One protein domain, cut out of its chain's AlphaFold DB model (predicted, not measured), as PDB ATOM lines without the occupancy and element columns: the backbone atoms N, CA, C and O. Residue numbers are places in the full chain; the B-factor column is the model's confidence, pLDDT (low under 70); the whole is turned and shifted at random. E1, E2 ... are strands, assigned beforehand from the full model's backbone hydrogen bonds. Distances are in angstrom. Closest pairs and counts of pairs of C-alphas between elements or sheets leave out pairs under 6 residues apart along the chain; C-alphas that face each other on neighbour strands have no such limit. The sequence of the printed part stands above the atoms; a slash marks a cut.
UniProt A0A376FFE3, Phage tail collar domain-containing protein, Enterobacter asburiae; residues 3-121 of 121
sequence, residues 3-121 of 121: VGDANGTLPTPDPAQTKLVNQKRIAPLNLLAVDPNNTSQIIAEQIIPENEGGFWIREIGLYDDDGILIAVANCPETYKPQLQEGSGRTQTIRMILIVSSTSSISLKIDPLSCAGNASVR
ATOM      1  N   VAL A   3       1.753 -30.262  -3.398       93.81
ATOM      2  CA  VAL A   3       1.654 -29.255  -2.342       93.81
ATOM      3  C   VAL A   3       0.346 -28.487  -2.476       93.81
ATOM      4  O   VAL A   3      -0.155 -28.280  -3.588       93.81
ATOM      5  N   GLY A   4      -0.201 -28.058  -1.344       93.25
ATOM      6  CA  GLY A   4      -1.463 -27.332  -1.269       93.25
ATOM      7  C   GLY A   4      -1.469 -26.266  -0.183       93.25
ATOM      8  O   GLY A   4      -0.617 -26.265   0.706       93.25
ATOM      9  N   ASP A   5      -2.441 -25.359  -0.261       93.19
ATOM     10  CA  ASP A   5      -2.629 -24.284   0.723       93.19
ATOM     11  C   ASP A   5      -3.735 -24.586   1.744       93.19
ATOM     12  O   ASP A   5      -4.040 -23.722   2.567       93.19
ATOM     13  N   ALA A   6      -4.372 -25.761   1.658       90.25
ATOM     14  CA  ALA A   6      -5.474 -26.185   2.514       90.25
ATOM     15  C   ALA A   6      -6.549 -25.102   2.761       90.25
ATOM     16  O   ALA A   6      -7.073 -24.958   3.869       90.25
ATOM     17  N   ASN A   7      -6.858 -24.304   1.729       92.00
ATOM     18  CA  ASN A   7      -7.817 -23.195   1.774       92.00
ATOM     19  C   ASN A   7      -7.547 -22.169   2.889       92.00
ATOM     20  O   ASN A   7      -8.477 -21.609   3.466       92.00
ATOM     21  N   GLY A   8      -6.279 -21.917   3.216       87.00
ATOM     22  CA  GLY A   8      -5.936 -20.935   4.243       87.00
ATOM     23  C   GLY A   8      -6.044 -21.467   5.675       87.00
ATOM     24  O   GLY A   8      -6.008 -20.682   6.622       87.00
ATOM     25  N   THR A   9      -6.119 -22.786   5.861       85.81
ATOM     26  CA  THR A   9      -6.074 -23.430   7.182       85.81
ATOM     27  C   THR A   9      -4.812 -24.275   7.337       85.81
ATOM     28  O   THR A   9      -4.175 -24.622   6.348       85.81
ATOM     29  N   LEU A  10      -4.387 -24.549   8.571       78.31
ATOM     30  CA  LEU A  10      -3.334 -25.532   8.842       78.31
ATOM     31  C   LEU A  10      -4.018 -26.873   9.123       78.31
ATOM     32  O   LEU A  10      -4.556 -27.042  10.219       78.31
ATOM     33  N   PRO A  11      -4.062 -27.800   8.150       75.31
ATOM     34  CA  PRO A  11      -4.760 -29.055   8.342       75.31
ATOM     35  C   PRO A  11      -3.968 -29.945   9.298       75.31
ATOM     36  O   PRO A  11      -2.733 -29.945   9.305       75.31
ATOM     37  N   THR A  12      -4.691 -30.735  10.084       78.56
ATOM     38  CA  THR A  12      -4.116 -31.910  10.741       78.56
ATOM     39  C   THR A  12      -4.132 -33.049   9.722       78.56
ATOM     40  O   THR A  12      -5.215 -33.356   9.221       78.56
ATOM     41  N   PRO A  13      -2.982 -33.663   9.389       76.19
ATOM     42  CA  PRO A  13      -2.940 -34.795   8.471       76.19
ATOM     43  C   PRO A  13      -3.820 -35.945   8.974       76.19
ATOM     44  O   PRO A  13      -3.657 -36.392  10.110       76.19
ATOM     45  N   ASP A  14      -4.733 -36.423   8.131       78.44
ATOM     46  CA  ASP A  14      -5.580 -37.580   8.422       78.44
ATOM     47  C   ASP A  14      -5.198 -38.731   7.482       78.44
ATOM     48  O   ASP A  14      -5.307 -38.572   6.263       78.44
ATOM     49  N   PRO A  15      -4.785 -39.906   8.001       70.62
ATOM     50  CA  PRO A  15      -4.530 -41.080   7.176       70.62
ATOM     51  C   PRO A  15      -5.708 -41.439   6.265       70.62
ATOM     52  O   PRO A  15      -5.492 -41.984   5.193       70.62
ATOM     53  N   ALA A  16      -6.953 -41.134   6.639       80.44
ATOM     54  CA  ALA A  16      -8.119 -41.388   5.798       80.44
ATOM     55  C   ALA A  16      -8.231 -40.468   4.567       80.44
ATOM     56  O   ALA A  16      -9.043 -40.763   3.684       80.44
ATOM     57  N   GLN A  17      -7.426 -39.399   4.459       81.00
ATOM     58  CA  GLN A  17      -7.411 -38.543   3.274       81.00
ATOM     59  C   GLN A  17      -7.056 -39.336   2.017       81.00
ATOM     60  O   GLN A  17      -6.123 -40.134   1.981       81.00
ATOM     61  N   THR A  18      -7.793 -39.053   0.948       88.25
ATOM     62  CA  THR A  18      -7.533 -39.578  -0.400       88.25
ATOM     63  C   THR A  18      -6.970 -38.512  -1.336       88.25
ATOM     64  O   THR A  18      -6.519 -38.823  -2.435       88.25
ATOM     65  N   LYS A  19      -6.994 -37.243  -0.912       92.06
ATOM     66  CA  LYS A  19      -6.455 -36.085  -1.632       92.06
ATOM     67  C   LYS A  19      -6.123 -34.944  -0.669       92.06
ATOM     68  O   LYS A  19      -6.664 -34.875   0.438       92.06
ATOM     69  N   LEU A  20      -5.275 -34.027  -1.131       90.62
ATOM     70  CA  LEU A  20      -5.063 -32.733  -0.486       90.62
ATOM     71  C   LEU A  20      -6.357 -31.903  -0.465       90.62
ATOM     72  O   LEU A  20      -7.195 -32.016  -1.364       90.62
ATOM     73  N   VAL A  21      -6.507 -31.065   0.560       93.00
ATOM     74  CA  VAL A  21      -7.674 -30.193   0.751       93.00
ATOM     75  C   VAL A  21      -7.771 -29.165  -0.378       93.00
ATOM     76  O   VAL A  21      -8.852 -28.951  -0.926       93.00
ATOM     77  N   ASN A  22      -6.645 -28.550  -0.746       94.50
ATOM     78  CA  ASN A  22      -6.541 -27.640  -1.878       94.50
ATOM     79  C   ASN A  22      -5.161 -27.728  -2.538       94.50
ATOM     80  O   ASN A  22      -4.255 -26.931  -2.274       94.50
ATOM     81  N   GLN A  23      -5.015 -28.703  -3.433       94.75
ATOM     82  CA  GLN A  23      -3.808 -28.884  -4.229       94.75
ATOM     83  C   GLN A  23      -3.530 -27.654  -5.108       94.75
ATOM     84  O   GLN A  23      -4.378 -27.233  -5.893       94.75
ATOM     85  N   LYS A  24      -2.307 -27.125  -5.032       95.00
ATOM     86  CA  LYS A  24      -1.815 -26.034  -5.892       95.00
ATOM     87  C   LYS A  24      -0.870 -26.513  -6.971       95.00
ATOM     88  O   LYS A  24      -0.854 -25.963  -8.066       95.00
ATOM     89  N   ARG A  25      -0.077 -27.535  -6.661       94.50
ATOM     90  CA  ARG A  25       0.951 -28.043  -7.563       94.50
ATOM     91  C   ARG A  25       1.172 -29.522  -7.318       94.50
ATOM     92  O   ARG A  25       1.229 -29.943  -6.168       94.50
ATOM     93  N   ILE A  26       1.367 -30.276  -8.392       95.12
ATOM     94  CA  ILE A  26       1.847 -31.657  -8.372       95.12
ATOM     95  C   ILE A  26       2.992 -31.783  -9.374       95.12
ATOM     96  O   ILE A  26       2.887 -31.268 -10.484       95.12
ATOM     97  N   ALA A  27       4.090 -32.424  -8.982       93.62
ATOM     98  CA  ALA A  27       5.166 -32.765  -9.905       93.62
ATOM     99  C   ALA A  27       5.901 -34.049  -9.467       93.62
ATOM    100  O   ALA A  27       5.662 -34.561  -8.361       93.62
ATOM    101  N   PRO A  28       6.765 -34.608 -10.335       92.06
ATOM    102  CA  PRO A  28       7.598 -35.756  -9.999       92.06
ATOM    103  C   PRO A  28       8.550 -35.471  -8.835       92.06
ATOM    104  O   PRO A  28       8.869 -34.321  -8.529       92.06
ATOM    105  N   LEU A  29       9.006 -36.539  -8.187       90.31
ATOM    106  CA  LEU A  29      10.064 -36.453  -7.189       90.31
ATOM    107  C   LEU A  29      11.415 -36.238  -7.870       90.31
ATOM    108  O   LEU A  29      11.718 -36.870  -8.877       90.31
ATOM    109  N   ASN A  30      12.239 -35.376  -7.280       91.38
ATOM    110  CA  ASN A  30      13.661 -35.285  -7.604       91.38
ATOM    111  C   ASN A  30      14.460 -36.372  -6.880       91.38
ATOM    112  O   ASN A  30      15.521 -36.765  -7.351       91.38
ATOM    113  N   LEU A  31      13.930 -36.857  -5.755       87.56
ATOM    114  CA  LEU A  31      14.511 -37.919  -4.954       87.56
ATOM    115  C   LEU A  31      13.431 -38.791  -4.327       87.56
ATOM    116  O   LEU A  31      12.474 -38.274  -3.744       87.56
ATOM    117  N   LEU A  32      13.697 -40.095  -4.293       88.00
ATOM    118  CA  LEU A  32      13.083 -41.021  -3.353       88.00
ATOM    119  C   LEU A  32      14.141 -42.011  -2.833       88.00
ATOM    120  O   LEU A  32      14.679 -42.788  -3.614       88.00
ATOM    121  N   ALA A  33      14.478 -41.983  -1.542       84.06
ATOM    122  CA  ALA A  33      15.540 -42.831  -0.985       84.06
ATOM    123  C   ALA A  33      15.321 -43.175   0.492       84.06
ATOM    124  O   ALA A  33      14.786 -42.372   1.242       84.06
ATOM    125  N   VAL A  34      15.791 -44.340   0.939       82.69
ATOM    126  CA  VAL A  34      15.859 -44.675   2.375       82.69
ATOM    127  C   VAL A  34      16.983 -43.872   3.036       82.69
ATOM    128  O   VAL A  34      18.050 -43.700   2.442       82.69
ATOM    129  N   ASP A  35      16.757 -43.373   4.253       77.94
ATOM    130  CA  ASP A  35      17.787 -42.670   5.019       77.94
ATOM    131  C   ASP A  35      18.925 -43.647   5.380       77.94
ATOM    132  O   ASP A  35      18.679 -44.676   6.020       77.94
ATOM    133  N   PRO A  36      20.184 -43.354   4.997       78.69
ATOM    134  CA  PRO A  36      21.316 -44.237   5.269       78.69
ATOM    135  C   PRO A  36      21.617 -44.404   6.766       78.69
ATOM    136  O   PRO A  36      22.212 -45.406   7.155       78.69
ATOM    137  N   ASN A  37      21.220 -43.444   7.606       82.12
ATOM    138  CA  ASN A  37      21.420 -43.493   9.054       82.12
ATOM    139  C   ASN A  37      20.219 -44.098   9.790       82.12
ATOM    140  O   ASN A  37      20.349 -44.513  10.941       82.12
ATOM    141  N   ASN A  38      19.048 -44.140   9.146       76.00
ATOM    142  CA  ASN A  38      17.837 -44.712   9.712       76.00
ATOM    143  C   ASN A  38      17.019 -45.436   8.639       76.00
ATOM    144  O   ASN A  38      16.185 -44.853   7.957       76.00
ATOM    145  N   THR A  39      17.184 -46.750   8.550       78.62
ATOM    146  CA  THR A  39      16.480 -47.571   7.554       78.62
ATOM    147  C   THR A  39      14.959 -47.610   7.732       78.62
ATOM    148  O   THR A  39      14.255 -48.076   6.840       78.62
ATOM    149  N   SER A  40      14.435 -47.102   8.854       77.81
ATOM    150  CA  SER A  40      12.994 -46.933   9.094       77.81
ATOM    151  C   SER A  40      12.450 -45.612   8.538       77.81
ATOM    152  O   SER A  40      11.320 -45.232   8.835       77.81
ATOM    153  N   GLN A  41      13.253 -44.876   7.769       79.62
ATOM    154  CA  GLN A  41      12.912 -43.577   7.213       79.62
ATOM    155  C   GLN A  41      13.095 -43.579   5.697       79.62
ATOM    156  O   GLN A  41      14.157 -43.930   5.190       79.62
ATOM    157  N   ILE A  42      12.064 -43.169   4.963       84.31
ATOM    158  CA  ILE A  42      12.110 -42.969   3.512       84.31
ATOM    159  C   ILE A  42      11.953 -41.492   3.237       84.31
ATOM    160  O   ILE A  42      10.984 -40.882   3.646       84.31
ATOM    161  N   ILE A  43      12.871 -40.929   2.488       86.50
ATOM    162  CA  ILE A  43      12.906 -39.546   2.074       86.50
ATOM    163  C   ILE A  43      12.310 -39.419   0.680       86.50
ATOM    164  O   ILE A  43      12.819 -40.025  -0.257       86.50
ATOM    165  N   ALA A  44      11.348 -38.523   0.520       89.88
ATOM    166  CA  ALA A  44      10.916 -37.999  -0.760       89.88
ATOM    167  C   ALA A  44      11.254 -36.504  -0.854       89.88
ATOM    168  O   ALA A  44      10.932 -35.727   0.049       89.88
ATOM    169  N   GLU A  45      11.878 -36.090  -1.952       90.94
ATOM    170  CA  GLU A  45      12.203 -34.689  -2.218       90.94
ATOM    171  C   GLU A  45      11.652 -34.250  -3.567       90.94
ATOM    172  O   GLU A  45      11.642 -34.993  -4.550       90.94
ATOM    173  N   GLN A  46      11.236 -32.994  -3.612       92.25
ATOM    174  CA  GLN A  46      10.867 -32.308  -4.829       92.25
ATOM    175  C   GLN A  46      11.390 -30.878  -4.786       92.25
ATOM    176  O   GLN A  46      11.300 -30.194  -3.769       92.25
ATOM    177  N   ILE A  47      11.862 -30.395  -5.924       92.12
ATOM    178  CA  ILE A  47      12.314 -29.027  -6.113       92.12
ATOM    179  C   ILE A  47      11.205 -28.246  -6.820       92.12
ATOM    180  O   ILE A  47      10.708 -28.646  -7.873       92.12
ATOM    181  N   ILE A  48      10.804 -27.124  -6.227       91.81
ATOM    182  CA  ILE A  48       9.916 -26.139  -6.842       91.81
ATOM    183  C   ILE A  48      10.803 -25.028  -7.418       91.81
ATOM    184  O   ILE A  48      11.431 -24.303  -6.636       91.81
ATOM    185  N   PRO A  49      10.886 -24.880  -8.748       91.94
ATOM    186  CA  PRO A  49      11.720 -23.858  -9.370       91.94
ATOM    187  C   PRO A  49      11.187 -22.441  -9.095       91.94
ATOM    188  O   PRO A  49      10.070 -22.233  -8.619       91.94
ATOM    189  N   GLU A  50      12.004 -21.426  -9.355       90.06
ATOM    190  CA  GLU A  50      11.663 -20.022  -9.078       90.06
ATOM    191  C   GLU A  50      10.482 -19.474  -9.899       90.06
ATOM    192  O   GLU A  50       9.779 -18.573  -9.440       90.06
ATOM    193  N   ASN A  51      10.236 -20.035 -11.084       89.75
ATOM    194  CA  ASN A  51       9.137 -19.661 -11.976       89.75
ATOM    195  C   ASN A  51       7.784 -20.270 -11.566       89.75
ATOM    196  O   ASN A  51       6.756 -19.845 -12.080       89.75
ATOM    197  N   GLU A  52       7.772 -21.227 -10.636       90.62
ATOM    198  CA  GLU A  52       6.558 -21.826 -10.082       90.62
ATOM    199  C   GLU A  52       6.337 -21.312  -8.653       90.62
ATOM    200  O   GLU A  52       7.088 -21.628  -7.725       90.62
ATOM    201  N   GLY A  53       5.317 -20.483  -8.456       90.44
ATOM    202  CA  GLY A  53       5.037 -19.845  -7.172       90.44
ATOM    203  C   GLY A  53       3.733 -19.056  -7.195       90.44
ATOM    204  O   GLY A  53       2.850 -19.345  -7.997       90.44
ATOM    205  N   GLY A  54       3.614 -18.072  -6.307       92.25
ATOM    206  CA  GLY A  54       2.384 -17.298  -6.120       92.25
ATOM    207  C   GLY A  54       1.346 -18.032  -5.266       92.25
ATOM    208  O   GLY A  54       0.154 -17.751  -5.352       92.25
ATOM    209  N   PHE A  55       1.777 -19.013  -4.467       92.81
ATOM    210  CA  PHE A  55       0.894 -19.807  -3.620       92.81
ATOM    211  C   PHE A  55       1.509 -20.105  -2.253       92.81
ATOM    212  O   PHE A  55       2.727 -20.115  -2.055       92.81
ATOM    213  N   TRP A  56       0.622 -20.372  -1.301       91.44
ATOM    214  CA  TRP A  56       0.976 -20.854   0.022       91.44
ATOM    215  C   TRP A  56       1.113 -22.374   0.021       91.44
ATOM    216  O   TRP A  56       0.407 -23.081  -0.696       91.44
ATOM    217  N   ILE A  57       2.014 -22.868   0.859       90.56
ATOM    218  CA  ILE A  57       2.241 -24.283   1.119       90.56
ATOM    219  C   ILE A  57       1.915 -24.514   2.593       90.56
ATOM    220  O   ILE A  57       2.470 -23.851   3.474       90.56
ATOM    221  N   ARG A  58       0.971 -25.421   2.839       89.44
ATOM    222  CA  ARG A  58       0.467 -25.806   4.168       89.44
ATOM    223  C   ARG A  58       0.265 -27.309   4.302       89.44
ATOM    224  O   ARG A  58       0.297 -27.839   5.408       89.44
ATOM    225  N   GLU A  59       0.075 -27.990   3.180       87.06
ATOM    226  CA  GLU A  59      -0.047 -29.439   3.096       87.06
ATOM    227  C   GLU A  59       0.833 -29.989   1.974       87.06
ATOM    228  O   GLU A  59       1.074 -29.329   0.956       87.06
ATOM    229  N   ILE A  60       1.320 -31.207   2.182       89.88
ATOM    230  CA  ILE A  60       2.183 -31.954   1.273       89.88
ATOM    231  C   ILE A  60       1.598 -33.358   1.150       89.88
ATOM    232  O   ILE A  60       1.239 -33.974   2.153       89.88
ATOM    233  N   GLY A  61       1.505 -33.862  -0.077       90.50
ATOM    234  CA  GLY A  61       0.983 -35.190  -0.376       90.50
ATOM    235  C   GLY A  61       1.932 -35.993  -1.256       90.50
ATOM    236  O   GLY A  61       2.508 -35.465  -2.215       90.50
ATOM    237  N   LEU A  62       2.072 -37.283  -0.970       91.38
ATOM    238  CA  LEU A  62       2.704 -38.241  -1.873       91.38
ATOM    239  C   LEU A  62       1.657 -39.129  -2.502       91.38
ATOM    240  O   LEU A  62       0.761 -39.620  -1.826       91.38
ATOM    241  N   TYR A  63       1.823 -39.329  -3.798       88.81
ATOM    242  CA  TYR A  63       0.926 -40.098  -4.634       88.81
ATOM    243  C   TYR A  63       1.722 -41.216  -5.293       88.81
ATOM    244  O   TYR A  63       2.899 -41.002  -5.605       88.81
ATOM    245  N   ASP A  64       1.093 -42.369  -5.476       85.62
ATOM    246  CA  ASP A  64       1.612 -43.429  -6.338       85.62
ATOM    247  C   ASP A  64       1.281 -43.167  -7.820       85.62
ATOM    248  O   ASP A  64       0.705 -42.133  -8.181       85.62
ATOM    249  N   ASP A  65       1.673 -44.105  -8.681       83.88
ATOM    250  CA  ASP A  65       1.460 -44.023 -10.129       83.88
ATOM    251  C   ASP A  65      -0.029 -44.112 -10.523       83.88
ATOM    252  O   ASP A  65      -0.414 -43.609 -11.579       83.88
ATOM    253  N   ASP A  66      -0.876 -44.683  -9.659       85.69
ATOM    254  CA  ASP A  66      -2.331 -44.758  -9.837       85.69
ATOM    255  C   ASP A  66      -3.045 -43.476  -9.353       85.69
ATOM    256  O   ASP A  66      -4.268 -43.341  -9.467       85.69
ATOM    257  N   GLY A  67      -2.293 -42.500  -8.830       84.94
ATOM    258  CA  GLY A  67      -2.824 -41.243  -8.308       84.94
ATOM    259  C   GLY A  67      -3.475 -41.380  -6.930       84.94
ATOM    260  O   GLY A  67      -4.253 -40.508  -6.530       84.94
ATOM    261  N   ILE A  68      -3.164 -42.442  -6.188       86.69
ATOM    262  CA  ILE A  68      -3.644 -42.674  -4.827       86.69
ATOM    263  C   ILE A  68      -2.726 -41.945  -3.847       86.69
ATOM    264  O   ILE A  68      -1.506 -42.071  -3.901       86.69
ATOM    265  N   LEU A  69      -3.313 -41.177  -2.925       84.81
ATOM    266  CA  LEU A  69      -2.572 -40.517  -1.852       84.81
ATOM    267  C   LEU A  69      -2.071 -41.562  -0.838       84.81
ATOM    268  O   LEU A  69      -2.862 -42.135  -0.092       84.81
ATOM    269  N   ILE A  70      -0.755 -41.775  -0.801       85.25
ATOM    270  CA  ILE A  70      -0.082 -42.753   0.072       85.25
ATOM    271  C   ILE A  70       0.450 -42.135   1.374       85.25
ATOM    272  O   ILE A  70       0.675 -42.835   2.359       85.25
ATOM    273  N   ALA A  71       0.661 -40.818   1.395       85.12
ATOM    274  CA  ALA A  71       1.095 -40.093   2.583       85.12
ATOM    275  C   ALA A  71       0.666 -38.630   2.520       85.12
ATOM    276  O   ALA A  71       0.693 -38.006   1.456       85.12
ATOM    277  N   VAL A  72       0.337 -38.066   3.679       85.38
ATOM    278  CA  VAL A  72      -0.017 -36.656   3.845       85.38
ATOM    279  C   VAL A  72       0.727 -36.080   5.042       85.38
ATOM    280  O   VAL A  72       0.874 -36.731   6.074       85.38
ATOM    281  N   ALA A  73       1.224 -34.858   4.898       82.69
ATOM    282  CA  ALA A  73       1.824 -34.097   5.981       82.69
ATOM    283  C   ALA A  73       1.382 -32.640   5.901       82.69
ATOM    284  O   ALA A  73       1.021 -32.131   4.840       82.69
ATOM    285  N   ASN A  74       1.452 -31.960   7.036       81.00
ATOM    286  CA  ASN A  74       1.299 -30.523   7.109       81.00
ATOM    287  C   ASN A  74       2.672 -29.863   7.249       81.00
ATOM    288  O   ASN A  74       3.636 -30.462   7.727       81.00
ATOM    289  N   CYS A  75       2.761 -28.608   6.834       72.81
ATOM    290  CA  CYS A  75       3.929 -27.776   7.073       72.81
ATOM    291  C   CYS A  75       3.493 -26.415   7.624       72.81
ATOM    292  O   CYS A  75       2.366 -25.980   7.361       72.81
ATOM    293  N   PRO A  76       4.370 -25.718   8.369       76.75
ATOM    294  CA  PRO A  76       4.136 -24.328   8.721       76.75
ATOM    295  C   PRO A  76       3.820 -23.505   7.475       76.75
ATOM    296  O   PRO A  76       4.355 -23.766   6.393       76.75
ATOM    297  N   GLU A  77       2.959 -22.509   7.649       82.00
ATOM    298  CA  GLU A  77       2.524 -21.629   6.573       82.00
ATOM    299  C   GLU A  77       3.738 -21.021   5.856       82.00
ATOM    300  O   GLU A  77       4.481 -20.215   6.415       82.00
ATOM    301  N   THR A  78       3.959 -21.454   4.614       86.19
ATOM    302  CA  THR A  78       5.142 -21.084   3.838       86.19
ATOM    303  C   THR A  78       4.717 -20.487   2.511       86.19
ATOM    304  O   THR A  78       4.056 -21.147   1.711       86.19
ATOM    305  N   TYR A  79       5.111 -19.242   2.254       88.31
ATOM    306  CA  TYR A  79       4.869 -18.612   0.963       88.31
ATOM    307  C   TYR A  79       5.980 -18.951  -0.032       88.31
ATOM    308  O   TYR A  79       7.169 -18.756   0.257       88.31
ATOM    309  N   LYS A  80       5.587 -19.427  -1.218       89.75
ATOM    310  CA  LYS A  80       6.485 -19.640  -2.352       89.75
ATOM    311  C   LYS A  80       6.272 -18.519  -3.379       89.75
ATOM    312  O   LYS A  80       5.350 -18.625  -4.187       89.75
ATOM    313  N   PRO A  81       7.109 -17.464  -3.389       87.62
ATOM    314  CA  PRO A  81       6.999 -16.400  -4.383       87.62
ATOM    315  C   PRO A  81       7.358 -16.913  -5.782       87.62
ATOM    316  O   PRO A  81       8.200 -17.811  -5.939       87.62
ATOM    317  N   GLN A  82       6.725 -16.322  -6.794       88.50
ATOM    318  CA  GLN A  82       7.113 -16.490  -8.197       88.50
ATOM    319  C   GLN A  82       8.146 -15.431  -8.607       88.50
ATOM    320  O   GLN A  82       8.222 -14.353  -8.017       88.50
ATOM    321  N   LEU A  83       8.910 -15.706  -9.663       82.31
ATOM    322  CA  LEU A  83       9.949 -14.804 -10.172       82.31
ATOM    323  C   LEU A  83       9.462 -13.370 -10.449       82.31
ATOM    324  O   LEU A  83      10.174 -12.417 -10.141       82.31
ATOM    325  N   GLN A  84       8.236 -13.203 -10.955       84.56
ATOM    326  CA  GLN A  84       7.651 -11.889 -11.269       84.56
ATOM    327  C   GLN A  84       7.433 -11.001 -10.034       84.56
ATOM    328  O   GLN A  84       7.349  -9.784 -10.163       84.56
ATOM    329  N   GLU A  85       7.392 -11.587  -8.838       83.06
ATOM    330  CA  GLU A  85       7.293 -10.851  -7.572       83.06
ATOM    331  C   GLU A  85       8.660 -10.311  -7.106       83.06
ATOM    332  O   GLU A  85       8.776  -9.761  -6.014       83.06
ATOM    333  N   GLY A  86       9.722 -10.482  -7.906       79.25
ATOM    334  CA  GLY A  86      11.068  -9.964  -7.629       79.25
ATOM    335  C   GLY A  86      11.830 -10.726  -6.541       79.25
ATOM    336  O   GLY A  86      12.955 -10.367  -6.210       79.25
ATOM    337  N   SER A  87      11.229 -11.775  -5.978       79.50
ATOM    338  CA  SER A  87      11.806 -12.636  -4.934       79.50
ATOM    339  C   SER A  87      11.636 -14.124  -5.247       79.50
ATOM    340  O   SER A  87      11.613 -14.955  -4.337       79.50
ATOM    341  N   GLY A  88      11.490 -14.473  -6.532       79.94
ATOM    342  CA  GLY A  88      11.484 -15.865  -6.970       79.94
ATOM    343  C   GLY A  88      12.722 -16.590  -6.460       79.94
ATOM    344  O   GLY A  88      13.837 -16.083  -6.530       79.94
ATOM    345  N   ARG A  89      12.507 -17.774  -5.899       86.06
ATOM    346  CA  ARG A  89      13.583 -18.639  -5.426       86.06
ATOM    347  C   ARG A  89      13.242 -20.080  -5.716       86.06
ATOM    348  O   ARG A  89      12.072 -20.455  -5.660       86.06
ATOM    349  N   THR A  90      14.255 -20.888  -5.963       89.25
ATOM    350  CA  THR A  90      14.109 -22.340  -5.961       89.25
ATOM    351  C   THR A  90      13.921 -22.816  -4.524       89.25
ATOM    352  O   THR A  90      14.651 -22.394  -3.627       89.25
ATOM    353  N   GLN A  91      12.924 -23.667  -4.289       86.50
ATOM    354  CA  GLN A  91      12.612 -24.186  -2.963       86.50
ATOM    355  C   GLN A  91      12.506 -25.702  -2.987       86.50
ATOM    356  O   GLN A  91      11.706 -26.273  -3.724       86.50
ATOM    357  N   THR A  92      13.288 -26.346  -2.133       89.44
ATOM    358  CA  THR A  92      13.259 -27.790  -1.938       89.44
ATOM    359  C   THR A  92      12.211 -28.152  -0.886       89.44
ATOM    360  O   THR A  92      12.233 -27.628   0.227       89.44
ATOM    361  N   ILE A  93      11.290 -29.044  -1.244       89.56
ATOM    362  CA  ILE A  93      10.268 -29.629  -0.371       89.56
ATOM    363  C   ILE A  93      10.657 -31.066  -0.062       89.56
ATOM    364  O   ILE A  93      11.051 -31.815  -0.955       89.56
ATOM    365  N   ARG A  94      10.528 -31.445   1.207       88.19
ATOM    366  CA  ARG A  94      11.078 -32.682   1.751       88.19
ATOM    367  C   ARG A  94      10.095 -33.375   2.674       88.19
ATOM    368  O   ARG A  94       9.519 -32.713   3.535       88.19
ATOM    369  N   MET A  95       9.938 -34.682   2.486       84.31
ATOM    370  CA  MET A  95       8.974 -35.531   3.186       84.31
ATOM    371  C   MET A  95       9.597 -36.912   3.597       84.31
ATOM    372  O   MET A  95       9.924 -37.692   2.718       84.31
ATOM    373  N   ILE A  96       9.839 -37.211   4.896       84.00
ATOM    374  CA  ILE A  96      10.587 -38.390   5.452       84.00
ATOM    375  C   ILE A  96       9.569 -39.258   6.161       84.00
ATOM    376  O   ILE A  96       9.293 -39.145   7.348       84.00
ATOM    377  N   LEU A  97       9.036 -40.163   5.400       80.44
ATOM    378  CA  LEU A  97       8.135 -41.201   5.797       80.44
ATOM    379  C   LEU A  97       8.792 -42.096   6.858       80.44
ATOM    380  O   LEU A  97       9.719 -42.839   6.545       80.44
ATOM    381  N   ILE A  98       8.323 -42.028   8.107       74.44
ATOM    382  CA  ILE A  98       8.699 -42.985   9.156       74.44
ATOM    383  C   ILE A  98       7.831 -44.234   8.983       74.44
ATOM    384  O   ILE A  98       6.609 -44.169   9.117       74.44
ATOM    385  N   VAL A  99       8.465 -45.371   8.699       67.56
ATOM    386  CA  VAL A  99       7.807 -46.669   8.501       67.56
ATOM    387  C   VAL A  99       8.081 -47.582   9.695       67.56
ATOM    388  O   VAL A  99       9.225 -47.771  10.099       67.56
ATOM    389  N   SER A 100       7.031 -48.159  10.287       50.81
ATOM    390  CA  SER A 100       7.148 -49.073  11.438       50.81
ATOM    391  C   SER A 100       7.589 -50.487  11.041       50.81
ATOM    392  O   SER A 100       8.073 -51.246  11.879       50.81
ATOM    393  N   SER A 101       7.465 -50.846   9.760       43.28
ATOM    394  CA  SER A 101       8.069 -52.040   9.176       43.28
ATOM    395  C   SER A 101       8.255 -51.833   7.672       43.28
ATOM    396  O   SER A 101       7.303 -51.524   6.964       43.28
ATOM    397  N   THR A 102       9.467 -52.036   7.159       43.94
ATOM    398  CA  THR A 102       9.790 -51.989   5.717       43.94
ATOM    399  C   THR A 102       9.191 -53.161   4.922       43.94
ATOM    400  O   THR A 102       9.458 -53.310   3.734       43.94
ATOM    401  N   SER A 103       8.387 -54.011   5.567       32.31
ATOM    402  CA  SER A 103       7.890 -55.279   5.030       32.31
ATOM    403  C   SER A 103       6.665 -55.159   4.116       32.31
ATOM    404  O   SER A 103       6.392 -56.095   3.369       32.31
ATOM    405  N   SER A 104       5.943 -54.033   4.123       35.28
ATOM    406  CA  SER A 104       4.720 -53.850   3.323       35.28
ATOM    407  C   SER A 104       4.843 -52.844   2.177       35.28
ATOM    408  O   SER A 104       3.917 -52.725   1.378       35.28
ATOM    409  N   ILE A 105       5.972 -52.143   2.050       36.59
ATOM    410  CA  ILE A 105       6.168 -51.131   1.005       36.59
ATOM    411  C   ILE A 105       7.191 -51.675   0.010       36.59
ATOM    412  O   ILE A 105       8.400 -51.598   0.222       36.59
ATOM    413  N   SER A 106       6.697 -52.245  -1.092       32.50
ATOM    414  CA  SER A 106       7.527 -52.611  -2.245       32.50
ATOM    415  C   SER A 106       7.902 -51.341  -3.013       32.50
ATOM    416  O   SER A 106       7.372 -51.048  -4.081       32.50
ATOM    417  N   LEU A 107       8.787 -50.532  -2.429       34.44
ATOM    418  CA  LEU A 107       9.361 -49.374  -3.102       34.44
ATOM    419  C   LEU A 107      10.447 -49.888  -4.051       34.44
ATOM    420  O   LEU A 107      11.493 -50.373  -3.616       34.44
ATOM    421  N   LYS A 108      10.207 -49.795  -5.359       26.84
ATOM    422  CA  LYS A 108      11.272 -49.914  -6.360       26.84
ATOM    423  C   LYS A 108      12.154 -48.669  -6.245       26.84
ATOM    424  O   LYS A 108      11.847 -47.634  -6.825       26.84
ATOM    425  N   ILE A 109      13.196 -48.753  -5.422       29.62
ATOM    426  CA  ILE A 109      14.184 -47.686  -5.235       29.62
ATOM    427  C   ILE A 109      15.249 -47.818  -6.317       29.62
ATOM    428  O   ILE A 109      16.006 -48.787  -6.315       29.62
ATOM    429  N   ASP A 110      15.328 -46.820  -7.193       25.70
ATOM    430  CA  ASP A 110      16.573 -46.476  -7.877       25.70
ATOM    431  C   ASP A 110      17.329 -45.495  -6.956       25.70
ATOM    432  O   ASP A 110      16.757 -44.482  -6.539       25.70
ATOM    433  N   PRO A 111      18.559 -45.806  -6.517       30.16
ATOM    434  CA  PRO A 111      19.246 -45.031  -5.490       30.16
ATOM    435  C   PRO A 111      19.704 -43.687  -6.067       30.16
ATOM    436  O   PRO A 111      20.243 -43.703  -7.165       30.16
ATOM    437  N   LEU A 112      19.523 -42.563  -5.340       33.84
ATOM    438  CA  LEU A 112      20.445 -41.395  -5.251       33.84
ATOM    439  C   LEU A 112      19.838 -40.166  -4.491       33.84
ATOM    440  O   LEU A 112      19.298 -39.271  -5.123       33.84
ATOM    441  N   SER A 113      20.032 -40.108  -3.150       33.75
ATOM    442  CA  SER A 113      20.289 -38.949  -2.213       33.75
ATOM    443  C   SER A 113      19.311 -37.774  -1.822       33.75
ATOM    444  O   SER A 113      19.074 -36.904  -2.651       33.75
ATOM    445  N   CYS A 114      18.993 -37.651  -0.488       27.05
ATOM    446  CA  CYS A 114      18.798 -36.441   0.422       27.05
ATOM    447  C   CYS A 114      17.435 -35.939   1.096       27.05
ATOM    448  O   CYS A 114      16.489 -35.543   0.434       27.05
ATOM    449  N   ALA A 115      17.422 -35.756   2.459       32.28
ATOM    450  CA  ALA A 115      16.385 -36.009   3.540       32.28
ATOM    451  C   ALA A 115      15.488 -34.934   4.291       32.28
ATOM    452  O   ALA A 115      16.047 -33.985   4.825       32.28
ATOM    453  N   GLY A 116      14.160 -35.112   4.549       32.72
ATOM    454  CA  GLY A 116      13.306 -34.412   5.609       32.72
ATOM    455  C   GLY A 116      11.847 -34.979   5.797       32.72
ATOM    456  O   GLY A 116      11.424 -35.287   4.719       32.72
ATOM    457  N   ASN A 117      11.156 -35.097   7.004       33.31
ATOM    458  CA  ASN A 117       9.989 -35.940   7.612       33.31
ATOM    459  C   ASN A 117       8.468 -35.943   7.170       33.31
ATOM    460  O   ASN A 117       7.993 -34.981   6.598       33.31
ATOM    461  N   ALA A 118       7.753 -37.088   7.368       36.00
ATOM    462  CA  ALA A 118       6.391 -37.549   6.974       36.00
ATOM    463  C   ALA A 118       5.913 -38.902   7.581       36.00
ATOM    464  O   ALA A 118       6.680 -39.670   8.153       36.00
ATOM    465  N   SER A 119       4.623 -39.218   7.421       37.34
ATOM    466  CA  SER A 119       3.974 -40.456   7.890       37.34
ATOM    467  C   SER A 119       3.285 -41.191   6.734       37.34
ATOM    468  O   SER A 119       2.682 -40.547   5.879       37.34
ATOM    469  N   VAL A 120       3.401 -42.524   6.707       41.41
ATOM    470  CA  VAL A 120       2.933 -43.406   5.613       41.41
ATOM    471  C   VAL A 120       1.657 -44.122   6.016       41.41
ATOM    472  O   VAL A 120       1.513 -44.492   7.183       41.41
ATOM    473  N   ARG A 121       0.770 -44.325   5.045       44.94
ATOM    474  CA  ARG A 121      -0.405 -45.177   5.177       44.94
ATOM    475  C   ARG A 121      -0.134 -46.616   4.744       44.94
ATOM    476  O   ARG A 121       0.689 -46.807   3.824       44.94
TER     477      ARG A 121
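AT A GLANCE: This is residues 3 to 121 of the 121 residues of the protein "Phage tail collar domain-containing protein" of Enterobacter asburiae (UniProt A0A376FFE3). Two antiparallel parts make the body: a twisted three-stranded sheet, E2, E3 and E6, and a long, bent hairpin, E4 and E5, set on the E6 side of it with few contacts between them. Much of the opening stretch, residues 3 to 22, runs over the side of the hairpin away from the sheet, and the closing stretch, residues 99 to 121, wraps round the E2 edge and comes back to E6. The printed part has 119 residues, with no named helix and six named strands, E1 to E6 in that order; the class is all strand, though under half of the residues, 49 of 119, are in named strands. The sheet order is E2 - E3 - E6. The whole is compact, with a radius of gyration of the C-alphas of 14.4 A and spans of 46 by 31 by 25 A.

IN THESE COORDINATES: After residues 3 to 22, E1 holds residues 23 to 26, beginning at C-alpha 23 (-3.808, -28.884, -4.229). E2 is residues 31 to 35. E3, residues 38 to 48, is 26.1 A long and bends by 67 degrees at residue 41. E4, residues 55 to 63, is 20.3 A long and bends by 80 degrees at residue 58. E5, residues 69 to 80, is 22.8 A long and bends by 93 degrees at residue 77. E6, residues 91 to 98, is 22.7 A long and ends at C-alpha 98 (8.699, -42.985, 9.156).

HOW THE PARTS SIT: In the sheet, E3 is the inner strand, and E2 and E6 are edge strands. E2 and E3 form a hairpin, antiparallel at 157 degrees, with N 33 and O 43 2.9 A apart, within hydrogen-bond range. E3 and E6 are antiparallel, also at 157 degrees, with N 44 and O 95 at 2.7 A. Residues 97 to 98 of E6 also pair, parallel, with residues 118 to 119. E5 and E6 have 3 pairs of C-alphas within 8 A, the closest being those of Lys 80 and Gln 91, 7.7 A apart. E4 and E5 form a hairpin, antiparallel at 163 degrees, with N 60 and O 73 at 2.8 A. E1 pairs with no named strand; the closest C-alphas of E1 and E4 are those of Lys 24 and Phe 55, 7.2 A apart. E3 and E4 are only just apart, at 8.3 A.

THE WHOLE: The C-alphas farthest apart, those of Gly 86 and Ser 103, are 47.2 A from each other. The printed part has no cut and no long link. The mean pLDDT of the printed part is 76.7; residues 99 to 121 are under 70.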